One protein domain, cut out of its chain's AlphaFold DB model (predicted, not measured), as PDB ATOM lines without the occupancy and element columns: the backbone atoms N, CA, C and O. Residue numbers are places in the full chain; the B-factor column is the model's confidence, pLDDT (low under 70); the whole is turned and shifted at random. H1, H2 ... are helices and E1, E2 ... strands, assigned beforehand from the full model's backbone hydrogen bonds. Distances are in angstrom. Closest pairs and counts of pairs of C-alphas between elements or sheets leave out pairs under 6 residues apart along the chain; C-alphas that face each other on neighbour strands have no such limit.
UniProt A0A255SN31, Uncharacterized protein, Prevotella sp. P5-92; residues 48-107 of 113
ATOM      1  N   LYS A  48      -1.390  -3.063 -29.446       63.19
ATOM      2  CA  LYS A  48      -2.320  -3.483 -28.403       63.19
ATOM      3  C   LYS A  48      -2.530  -2.284 -27.479       63.19
ATOM      4  O   LYS A  48      -1.759  -2.110 -26.541       63.19
ATOM      5  N   LYS A  49      -3.535  -1.461 -27.780       69.25
ATOM      6  CA  LYS A  49      -3.888  -0.314 -26.953       69.25
ATOM      7  C   LYS A  49      -4.295  -0.795 -25.567       69.25
ATOM      8  O   LYS A  49      -4.923  -1.852 -25.415       69.25
ATOM      9  N   SER A  50      -3.875  -0.056 -24.552       80.62
ATOM     10  CA  SER A  50      -4.268  -0.332 -23.169       80.62
ATOM     11  C   SER A  50      -5.653   0.259 -22.873       80.62
ATOM     12  O   SER A  50      -6.075   1.209 -23.524       80.62
ATOM     13  N   PHE A  51      -6.358  -0.253 -21.855       82.94
ATOM     14  CA  PHE A  51      -7.646   0.329 -21.439       82.94
ATOM     15  C   PHE A  51      -7.515   1.794 -20.987       82.94
ATOM     16  O   PHE A  51      -8.473   2.552 -21.090       82.94
ATOM     17  N   ALA A  52      -6.333   2.200 -20.512       83.56
ATOM     18  CA  ALA A  52      -6.041   3.588 -20.168       83.56
ATOM     19  C   ALA A  52      -6.021   4.489 -21.410       83.56
ATOM     20  O   ALA A  52      -6.611   5.565 -21.397       83.56
ATOM     21  N   GLU A  53      -5.392   4.029 -22.494       85.50
ATOM     22  CA  GLU A  53      -5.389   4.736 -23.779       85.50
ATOM     23  C   GLU A  53      -6.795   4.805 -24.375       85.50
ATOM     24  O   GLU A  53      -7.223   5.876 -24.782       85.50
ATOM     25  N   GLU A  54      -7.551   3.704 -24.348       85.81
ATOM     26  CA  GLU A  54      -8.939   3.679 -24.832       85.81
ATOM     27  C   GLU A  54      -9.853   4.619 -24.023       85.81
ATOM     28  O   GLU A  54     -10.768   5.228 -24.576       85.81
ATOM     29  N   LEU A  55      -9.608   4.767 -22.714       84.62
ATOM     30  CA  LEU A  55     -10.372   5.682 -21.864       84.62
ATOM     31  C   LEU A  55      -9.993   7.139 -22.136       84.62
ATOM     32  O   LEU A  55     -10.869   7.998 -22.163       84.62
ATOM     33  N   ASN A  56      -8.711   7.415 -22.368       86.31
ATOM     34  CA  ASN A  56      -8.252   8.744 -22.760       86.31
ATOM     35  C   ASN A  56      -8.781   9.138 -24.142       86.31
ATOM     36  O   ASN A  56      -9.224  10.270 -24.298       86.31
ATOM     37  N   ASP A  57      -8.805   8.214 -25.105       85.56
ATOM     38  CA  ASP A  57      -9.416   8.430 -26.422       85.56
ATOM     39  C   ASP A  57     -10.910   8.780 -26.266       85.56
ATOM     40  O   ASP A  57     -11.397   9.739 -26.867       85.56
ATOM     41  N   LEU A  58     -11.627   8.071 -25.385       84.56
ATOM     42  CA  LEU A  58     -13.033   8.351 -25.081       84.56
ATOM     43  C   LEU A  58     -13.240   9.734 -24.438       84.56
ATOM     44  O   LEU A  58     -14.178  10.440 -24.804       84.56
ATOM     45  N   ILE A  59     -12.376  10.129 -23.498       85.88
ATOM     46  CA  ILE A  59     -12.413  11.450 -22.849       85.88
ATOM     47  C   ILE A  59     -12.047  12.558 -23.844       85.88
ATOM     48  O   ILE A  59     -12.647  13.628 -23.829       85.88
ATOM     49  N   ALA A  60     -11.093  12.314 -24.741       86.12
ATOM     50  CA  ALA A  60     -10.723  13.267 -25.778       86.12
ATOM     51  C   ALA A  60     -11.874  13.505 -26.770       86.12
ATOM     52  O   ALA A  60     -12.070  14.633 -27.217       86.12
ATOM     53  N   GLU A  61     -12.652  12.467 -27.096       82.81
ATOM     54  CA  GLU A  61     -13.772  12.569 -28.039       82.81
ATOM     55  C   GLU A  61     -15.056  13.127 -27.399       82.81
ATOM     56  O   GLU A  61     -15.771  13.908 -28.028       82.81
ATOM     57  N   LYS A  62     -15.378  12.724 -26.163       82.69
ATOM     58  CA  LYS A  62     -16.644  13.075 -25.489       82.69
ATOM     59  C   LYS A  62     -16.505  14.160 -24.413       82.69
ATOM     60  O   LYS A  62     -17.524  14.618 -23.902       82.69
ATOM     61  N   GLY A  63     -15.286  14.594 -24.101       81.56
ATOM     62  CA  GLY A  63     -14.981  15.447 -22.950       81.56
ATOM     63  C   GLY A  63     -14.808  14.637 -21.663       81.56
ATOM     64  O   GLY A  63     -15.000  13.423 -21.653       81.56
ATOM     65  N   ASP A  64     -14.427  15.293 -20.565       86.00
ATOM     66  CA  ASP A  64     -14.380  14.630 -19.258       86.00
ATOM     67  C   ASP A  64     -15.798  14.407 -18.718       86.00
ATOM     68  O   ASP A  64     -16.680  15.255 -18.863       86.00
ATOM     69  N   PHE A  65     -16.027  13.239 -18.121       85.25
ATOM     70  CA  PHE A  65     -17.346  12.818 -17.664       85.25
ATOM     71  C   PHE A  65     -17.250  11.961 -16.406       85.25
ATOM     72  O   PHE A  65     -16.398  11.082 -16.285       85.25
ATOM     73  N   GLU A  66     -18.217  12.149 -15.511       84.50
ATOM     74  CA  GLU A  66     -18.495  11.204 -14.424       84.50
ATOM     75  C   GLU A  66     -19.465  10.107 -14.882       84.50
ATOM     76  O   GLU A  66     -19.365   8.950 -14.473       84.50
ATOM     77  N   ARG A  67     -20.409  10.459 -15.764       85.50
ATOM     78  CA  ARG A  67     -21.392   9.546 -16.357       85.50
ATOM     79  C   ARG A  67     -21.483   9.777 -17.857       85.50
ATOM     80  O   ARG A  67     -21.763  10.892 -18.284       85.50
ATOM     81  N   LEU A  68     -21.294   8.717 -18.637       85.12
ATOM     82  CA  LEU A  68     -21.418   8.743 -20.089       85.12
ATOM     83  C   LEU A  68     -22.459   7.731 -20.555       85.12
ATOM     84  O   LEU A  68     -22.327   6.527 -20.327       85.12
ATOM     85  N   GLU A  69     -23.466   8.227 -21.262       87.19
ATOM     86  CA  GLU A  69     -24.394   7.401 -22.022       87.19
ATOM     87  C   GLU A  69     -23.927   7.347 -23.473       87.19
ATOM     88  O   GLU A  69     -23.861   8.365 -24.159       87.19
ATOM     89  N   ILE A  70     -23.565   6.154 -23.938       84.81
ATOM     90  CA  ILE A  70     -23.000   5.955 -25.274       84.81
ATOM     91  C   ILE A  70     -23.639   4.746 -25.944       84.81
ATOM     92  O   ILE A  70     -24.018   3.771 -25.289       84.81
ATOM     93  N   SER A  71     -23.785   4.779 -27.266       83.56
ATOM     94  CA  SER A  71     -24.259   3.599 -27.982       83.56
ATOM     95  C   SER A  71     -23.184   2.509 -28.008       83.56
ATOM     96  O   SER A  71     -21.983   2.779 -28.054       83.56
ATOM     97  N   LEU A  72     -23.607   1.241 -28.072       78.50
ATOM     98  CA  LEU A  72     -22.670   0.123 -28.237       78.50
ATOM     99  C   LEU A  72     -21.803   0.298 -29.497       78.50
ATOM    100  O   LEU A  72     -20.647  -0.113 -29.514       78.50
ATOM    101  N   LYS A  73     -22.349   0.910 -30.554       79.88
ATOM    102  CA  LYS A  73     -21.637   1.134 -31.816       79.88
ATOM    103  C   LYS A  73     -20.481   2.120 -31.652       79.88
ATOM    104  O   LYS A  73     -19.399   1.838 -32.152       79.88
ATOM    105  N   GLU A  74     -20.712   3.244 -30.978       79.38
ATOM    106  CA  GLU A  74     -19.671   4.245 -30.713       79.38
ATOM    107  C   GLU A  74     -18.602   3.684 -29.775       79.38
ATOM    108  O   GLU A  74     -17.416   3.782 -30.062       79.38
ATOM    109  N   LEU A  75     -19.010   2.978 -28.718       79.56
ATOM    110  CA  LEU A  75     -18.062   2.350 -27.803       79.56
ATOM    111  C   LEU A  75     -17.156   1.327 -28.513       79.56
ATOM    112  O   LEU A  75     -15.955   1.272 -28.271       79.56
ATOM    113  N   LEU A  76     -17.715   0.538 -29.436       76.94
ATOM    114  CA  LEU A  76     -16.961  -0.422 -30.253       76.94
ATOM    115  C   LEU A  76     -16.091   0.223 -31.341       76.94
ATOM    116  O   LEU A  76     -15.279  -0.478 -31.948       76.94
ATOM    117  N   ALA A  77     -16.291   1.506 -31.648       78.06
ATOM    118  CA  ALA A  77     -15.389   2.246 -32.523       78.06
ATOM    119  C   ALA A  77     -14.104   2.646 -31.782       78.06
ATOM    120  O   ALA A  77     -13.048   2.716 -32.405       78.06
ATOM    121  N   ILE A  78     -14.206   2.847 -30.466       76.00
ATOM    122  CA  ILE A  78     -13.121   3.316 -29.600       76.00
ATOM    123  C   ILE A  78     -12.320   2.135 -29.037       76.00
ATOM    124  O   ILE A  78     -11.091   2.140 -29.081       76.00
ATOM    125  N   ILE A  79     -13.003   1.084 -28.565       73.56
ATOM    126  CA  ILE A  79     -12.344  -0.116 -28.034       73.56
ATOM    127  C   ILE A  79     -11.729  -0.923 -29.182       73.56
ATOM    128  O   ILE A  79     -12.409  -1.323 -30.135       73.56
ATOM    129  N   SER A  80     -10.436  -1.218 -29.074       65.94
ATOM    130  CA  SER A  80      -9.703  -1.915 -30.119       65.94
ATOM    131  C   SER A  80     -10.092  -3.397 -30.222       65.94
ATOM    132  O   SER A  80     -10.350  -4.094 -29.239       65.94
ATOM    133  N   ARG A  81     -10.088  -3.932 -31.450       66.69
ATOM    134  CA  ARG A  81     -10.561  -5.292 -31.788       66.69
ATOM    135  C   ARG A  81      -9.575  -6.416 -31.433       66.69
ATOM    136  O   ARG A  81      -9.702  -7.522 -31.949       66.69
ATOM    137  N   HIS A  82      -8.591  -6.158 -30.576       62.34
ATOM    138  CA  HIS A  82      -7.535  -7.126 -30.247       62.34
ATOM    139  C   HIS A  82      -7.953  -8.222 -29.265       62.34
ATOM    140  O   HIS A  82      -7.193  -9.165 -29.060       62.34
ATOM    141  N   ARG A  83      -9.134  -8.104 -28.653       67.38
ATOM    142  CA  ARG A  83      -9.668  -9.057 -27.671       67.38
ATOM    143  C   ARG A  83     -11.084  -9.490 -28.066       67.38
ATOM    144  O   ARG A  83     -11.758  -8.754 -28.797       67.38
ATOM    145  N   PRO A  84     -11.576 -10.642 -27.571       73.50
ATOM    146  CA  PRO A  84     -12.986 -11.000 -27.689       73.50
ATOM    147  C   PRO A  84     -13.874  -9.834 -27.226       73.50
ATOM    148  O   PRO A  84     -13.674  -9.290 -26.140       73.50
ATOM    149  N   ARG A  85     -14.853  -9.430 -28.052       71.88
ATOM    150  CA  ARG A  85     -15.628  -8.183 -27.854       71.88
ATOM    151  C   ARG A  85     -16.251  -8.059 -26.461       71.88
ATOM    152  O   ARG A  85     -16.292  -6.969 -25.904       71.88
ATOM    153  N   ILE A  86     -16.727  -9.172 -25.905       70.88
ATOM    154  CA  ILE A  86     -17.351  -9.217 -24.576       70.88
ATOM    155  C   ILE A  86     -16.337  -8.959 -23.456       70.88
ATOM    156  O   ILE A  86     -16.651  -8.241 -22.510       70.88
ATOM    157  N   GLU A  87     -15.130  -9.510 -23.558       74.19
ATOM    158  CA  GLU A  87     -14.080  -9.328 -22.551       74.19
ATOM    159  C   GLU A  87     -13.480  -7.927 -22.617       74.19
ATOM    160  O   GLU A  87     -13.268  -7.304 -21.579       74.19
ATOM    161  N   ALA A  88     -13.270  -7.410 -23.831       75.56
ATOM    162  CA  ALA A  88     -12.825  -6.037 -24.050       75.56
ATOM    163  C   ALA A  88     -13.799  -5.044 -23.403       75.56
ATOM    164  O   ALA A  88     -13.391  -4.193 -22.622       75.56
ATOM    165  N   TYR A  89     -15.099  -5.231 -23.647       79.00
ATOM    166  CA  TYR A  89     -16.159  -4.413 -23.069       79.00
ATOM    167  C   TYR A  89     -16.200  -4.485 -21.539       79.00
ATOM    168  O   TYR A  89     -16.185  -3.457 -20.865       79.00
ATOM    169  N   ARG A  90     -16.234  -5.700 -20.976       81.25
ATOM    170  CA  ARG A  90     -16.291  -5.893 -19.519       81.25
ATOM    171  C   ARG A  90     -15.062  -5.311 -18.828       81.25
ATOM    172  O   ARG A  90     -15.207  -4.655 -17.799       81.25
ATOM    173  N   GLY A  91     -13.879  -5.535 -19.398       83.69
ATOM    174  CA  GLY A  91     -12.621  -5.001 -18.886       83.69
ATOM    175  C   GLY A  91     -12.582  -3.479 -18.939       83.69
ATOM    176  O   GLY A  91     -12.260  -2.849 -17.937       83.69
ATOM    177  N   PHE A  92     -12.998  -2.893 -20.062       85.56
ATOM    178  CA  PHE A  92     -13.053  -1.447 -20.241       85.56
ATOM    179  C   PHE A  92     -14.021  -0.770 -19.265       85.56
ATOM    180  O   PHE A  92     -13.639   0.177 -18.584       85.56
ATOM    181  N   ILE A  93     -15.247  -1.289 -19.122       85.56
ATOM    182  CA  ILE A  93     -16.211  -0.748 -18.152       85.56
ATOM    183  C   ILE A  93     -15.702  -0.886 -16.723       85.56
ATOM    184  O   ILE A  93     -15.805   0.063 -15.946       85.56
ATOM    185  N   SER A  94     -15.142  -2.044 -16.371       87.44
ATOM    186  CA  SER A  94     -14.596  -2.258 -15.025       87.44
ATOM    187  C   SER A  94     -13.459  -1.279 -14.737       87.44
ATOM    188  O   SER A  94     -13.401  -0.701 -13.654       87.44
ATOM    189  N   TYR A  95     -12.592  -1.043 -15.724       88.81
ATOM    190  CA  TYR A  95     -11.509  -0.074 -15.626       88.81
ATOM    191  C   TYR A  95     -12.035   1.357 -15.463       88.81
ATOM    192  O   TYR A  95     -11.638   2.034 -14.520       88.81
ATOM    193  N   ALA A  96     -12.963   1.800 -16.318       87.06
ATOM    194  CA  ALA A  96     -13.568   3.130 -16.231       87.06
ATOM    195  C   ALA A  96     -14.254   3.359 -14.872       87.06
ATOM    196  O   ALA A  96     -14.030   4.387 -14.237       87.06
ATOM    197  N   THR A  97     -14.987   2.356 -14.377       88.88
ATOM    198  CA  THR A  97     -15.664   2.409 -13.069       88.88
ATOM    199  C   THR A  97     -14.665   2.569 -11.928       88.88
ATOM    200  O   THR A  97     -14.891   3.361 -11.016       88.88
ATOM    201  N   ASN A  98     -13.523   1.878 -11.997       90.25
ATOM    202  CA  ASN A  98     -12.450   2.017 -11.012       90.25
ATOM    203  C   ASN A  98     -11.796   3.415 -11.034       90.25
ATOM    204  O   ASN A  98     -11.250   3.857 -10.031       90.25
ATOM    205  N   GLN A  99     -11.878   4.129 -12.160       87.25
ATOM    206  CA  GLN A  99     -11.448   5.529 -12.291       87.25
ATOM    207  C   GLN A  99     -12.549   6.536 -11.901       87.25
ATOM    208  O   GLN A  99     -12.418   7.724 -12.184       87.25
ATOM    209  N   GLY A 100     -13.653   6.078 -11.300       87.44
ATOM    210  CA  GLY A 100     -14.789   6.923 -10.920       87.44
ATOM    211  C   GLY A 100     -15.712   7.309 -12.081       87.44
ATOM    212  O   GLY A 100     -16.603   8.132 -11.897       87.44
ATOM    213  N   LYS A 101     -15.531   6.715 -13.269       88.81
ATOM    214  CA  LYS A 101     -16.329   7.003 -14.465       88.81
ATOM    215  C   LYS A 101     -17.351   5.899 -14.724       88.81
ATOM    216  O   LYS A 101     -17.003   4.729 -14.855       88.81
ATOM    217  N   SER A 102     -18.619   6.260 -14.865       88.50
ATOM    218  CA  SER A 102     -19.703   5.320 -15.159       88.50
ATOM    219  C   SER A 102     -20.093   5.388 -16.632       88.50
ATOM    220  O   SER A 102     -20.495   6.441 -17.120       88.50
ATOM    221  N   ILE A 103     -20.036   4.256 -17.336       86.44
ATOM    222  CA  ILE A 103     -20.405   4.159 -18.755       86.44
ATOM    223  C   ILE A 103     -21.646   3.280 -18.891       86.44
ATOM    224  O   ILE A 103     -21.621   2.096 -18.556       86.44
ATOM    225  N   SER A 104     -22.719   3.859 -19.419       84.62
ATOM    226  CA  SER A 104     -23.996   3.189 -19.651       84.62
ATOM    227  C   SER A 104     -24.235   3.032 -21.147       84.62
ATOM    228  O   SER A 104     -24.198   4.004 -21.902       84.62
ATOM    229  N   ILE A 105     -24.518   1.803 -21.591       84.50
ATOM    230  CA  ILE A 105     -24.909   1.573 -22.982       84.50
ATOM    231  C   ILE A 105     -26.381   1.923 -23.176       84.50
ATOM    232  O   ILE A 105     -27.266   1.219 -22.686       84.50
ATOM    233  N   ILE A 106     -26.638   2.932 -24.003       82.00
ATOM    234  CA  ILE A 106     -27.973   3.213 -24.528       82.00
ATOM    235  C   ILE A 106     -28.224   2.343 -25.763       82.00
ATOM    236  O   ILE A 106     -27.681   2.540 -26.852       82.00
ATOM    237  N   SER A 107     -29.049   1.313 -25.584       71.06
ATOM    238  CA  SER A 107     -29.614   0.557 -26.694       71.06
ATOM    239  C   SER A 107     -30.908   1.237 -27.116       71.06
ATOM    240  O   SER A 107     -31.880   1.233 -26.360       71.06
TER     241      SER A 107
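What this domain is: This is residues 48 to 107 of the 113 residues of an uncharacterized protein of Prevotella sp. P5-92 (UniProt A0A255SN31). A short ribbon of two parallel strands, E1 and E2, forms one side of a small rounded body, with three helices, H1, H2 and H3, grouped beside it and joined by short loops. H3, the longest helix, has its residues 92 to 97 beside E2, while H1 meets H3 with its residues 51 to 55, their lines nearly at right angles, and H2 follows E1 after a single residue. The printed part has 60 residues, with three named helices and two named strands in the order H1, E1, H2, H3, E2; the sheet has the order E1, E2, all parallel, and the class is mostly helix. The whole is compact, with a radius of gyration of the C-alphas of 10.4 A, and spans 26 by 24 by 19 A.

How they stand to each other: The sheet is made of E1, residues 67 to 70, and E2, residues 102 to 105, which are parallel at 21 degrees. C-alphas 68 and 103 face each other at 4.9 A; N 68 and O 102, at 2.8 A, and N 104 and O 68, also at 2.8 A, are within hydrogen-bond range. H2, residues 72 to 78, and H3, residues 85 to 98, lie between these strands along the chain in a strand-helix-strand unit, two parallel neighbour strands joined through helices, with a right-handed crossover. The closest C-alphas of H3 and E2 are those of Ile 93 and Ile 103, 6.5 A apart; E1 and H3 are apart. The closest C-alphas of H2 and E2 are those of Leu 72 and Ile 105, 5.9 A apart. H2 and H3 are near each other, with 6 pairs of C-alphas within 10 A. H1, residues 51 to 62, touches H3 with its residues 51 to 55 alone, about perpendicular at 79 degrees; their closest C-alphas are those of Phe 51 and Phe 92, at 5.8 A. H1 and H2 only just touch, with 3 pairs of C-alphas within 8 A, the closest being Glu 54 and Ile 78 at 6.4 A. Their lines are only just about perpendicular, at 71 degrees. H1 and E2 are apart. In H1, H2 and H3 every O i to N i+4 pair is within hydrogen-bond range.

Where its parts are: E1 is 9.7 A long from first to last C-alpha and E2 is 10.1 A, ending at C-alpha 105 at (-24.909, 1.573, -22.982). H3 is 19.9 A long and begins at C-alpha 85 at (-15.628, -8.183, -27.854). H2 measures 10.2 A. H1 is 16.1 A long and begins at C-alpha 51 at (-7.646, 0.329, -21.439).

The domain as a whole: The two C-alphas farthest apart are those of Lys 48 and Ser 107, at 27.6 A. The printed part has no cut. No link is long: H2 to H3, with 6 residues between them, is short, and the links H1 to E1, E1 to H2 and H3 to E2 are tight. The mean pLDDT of the printed part is 81.0, and residues 48 to 49 and 80 to 83 of the model are under 70.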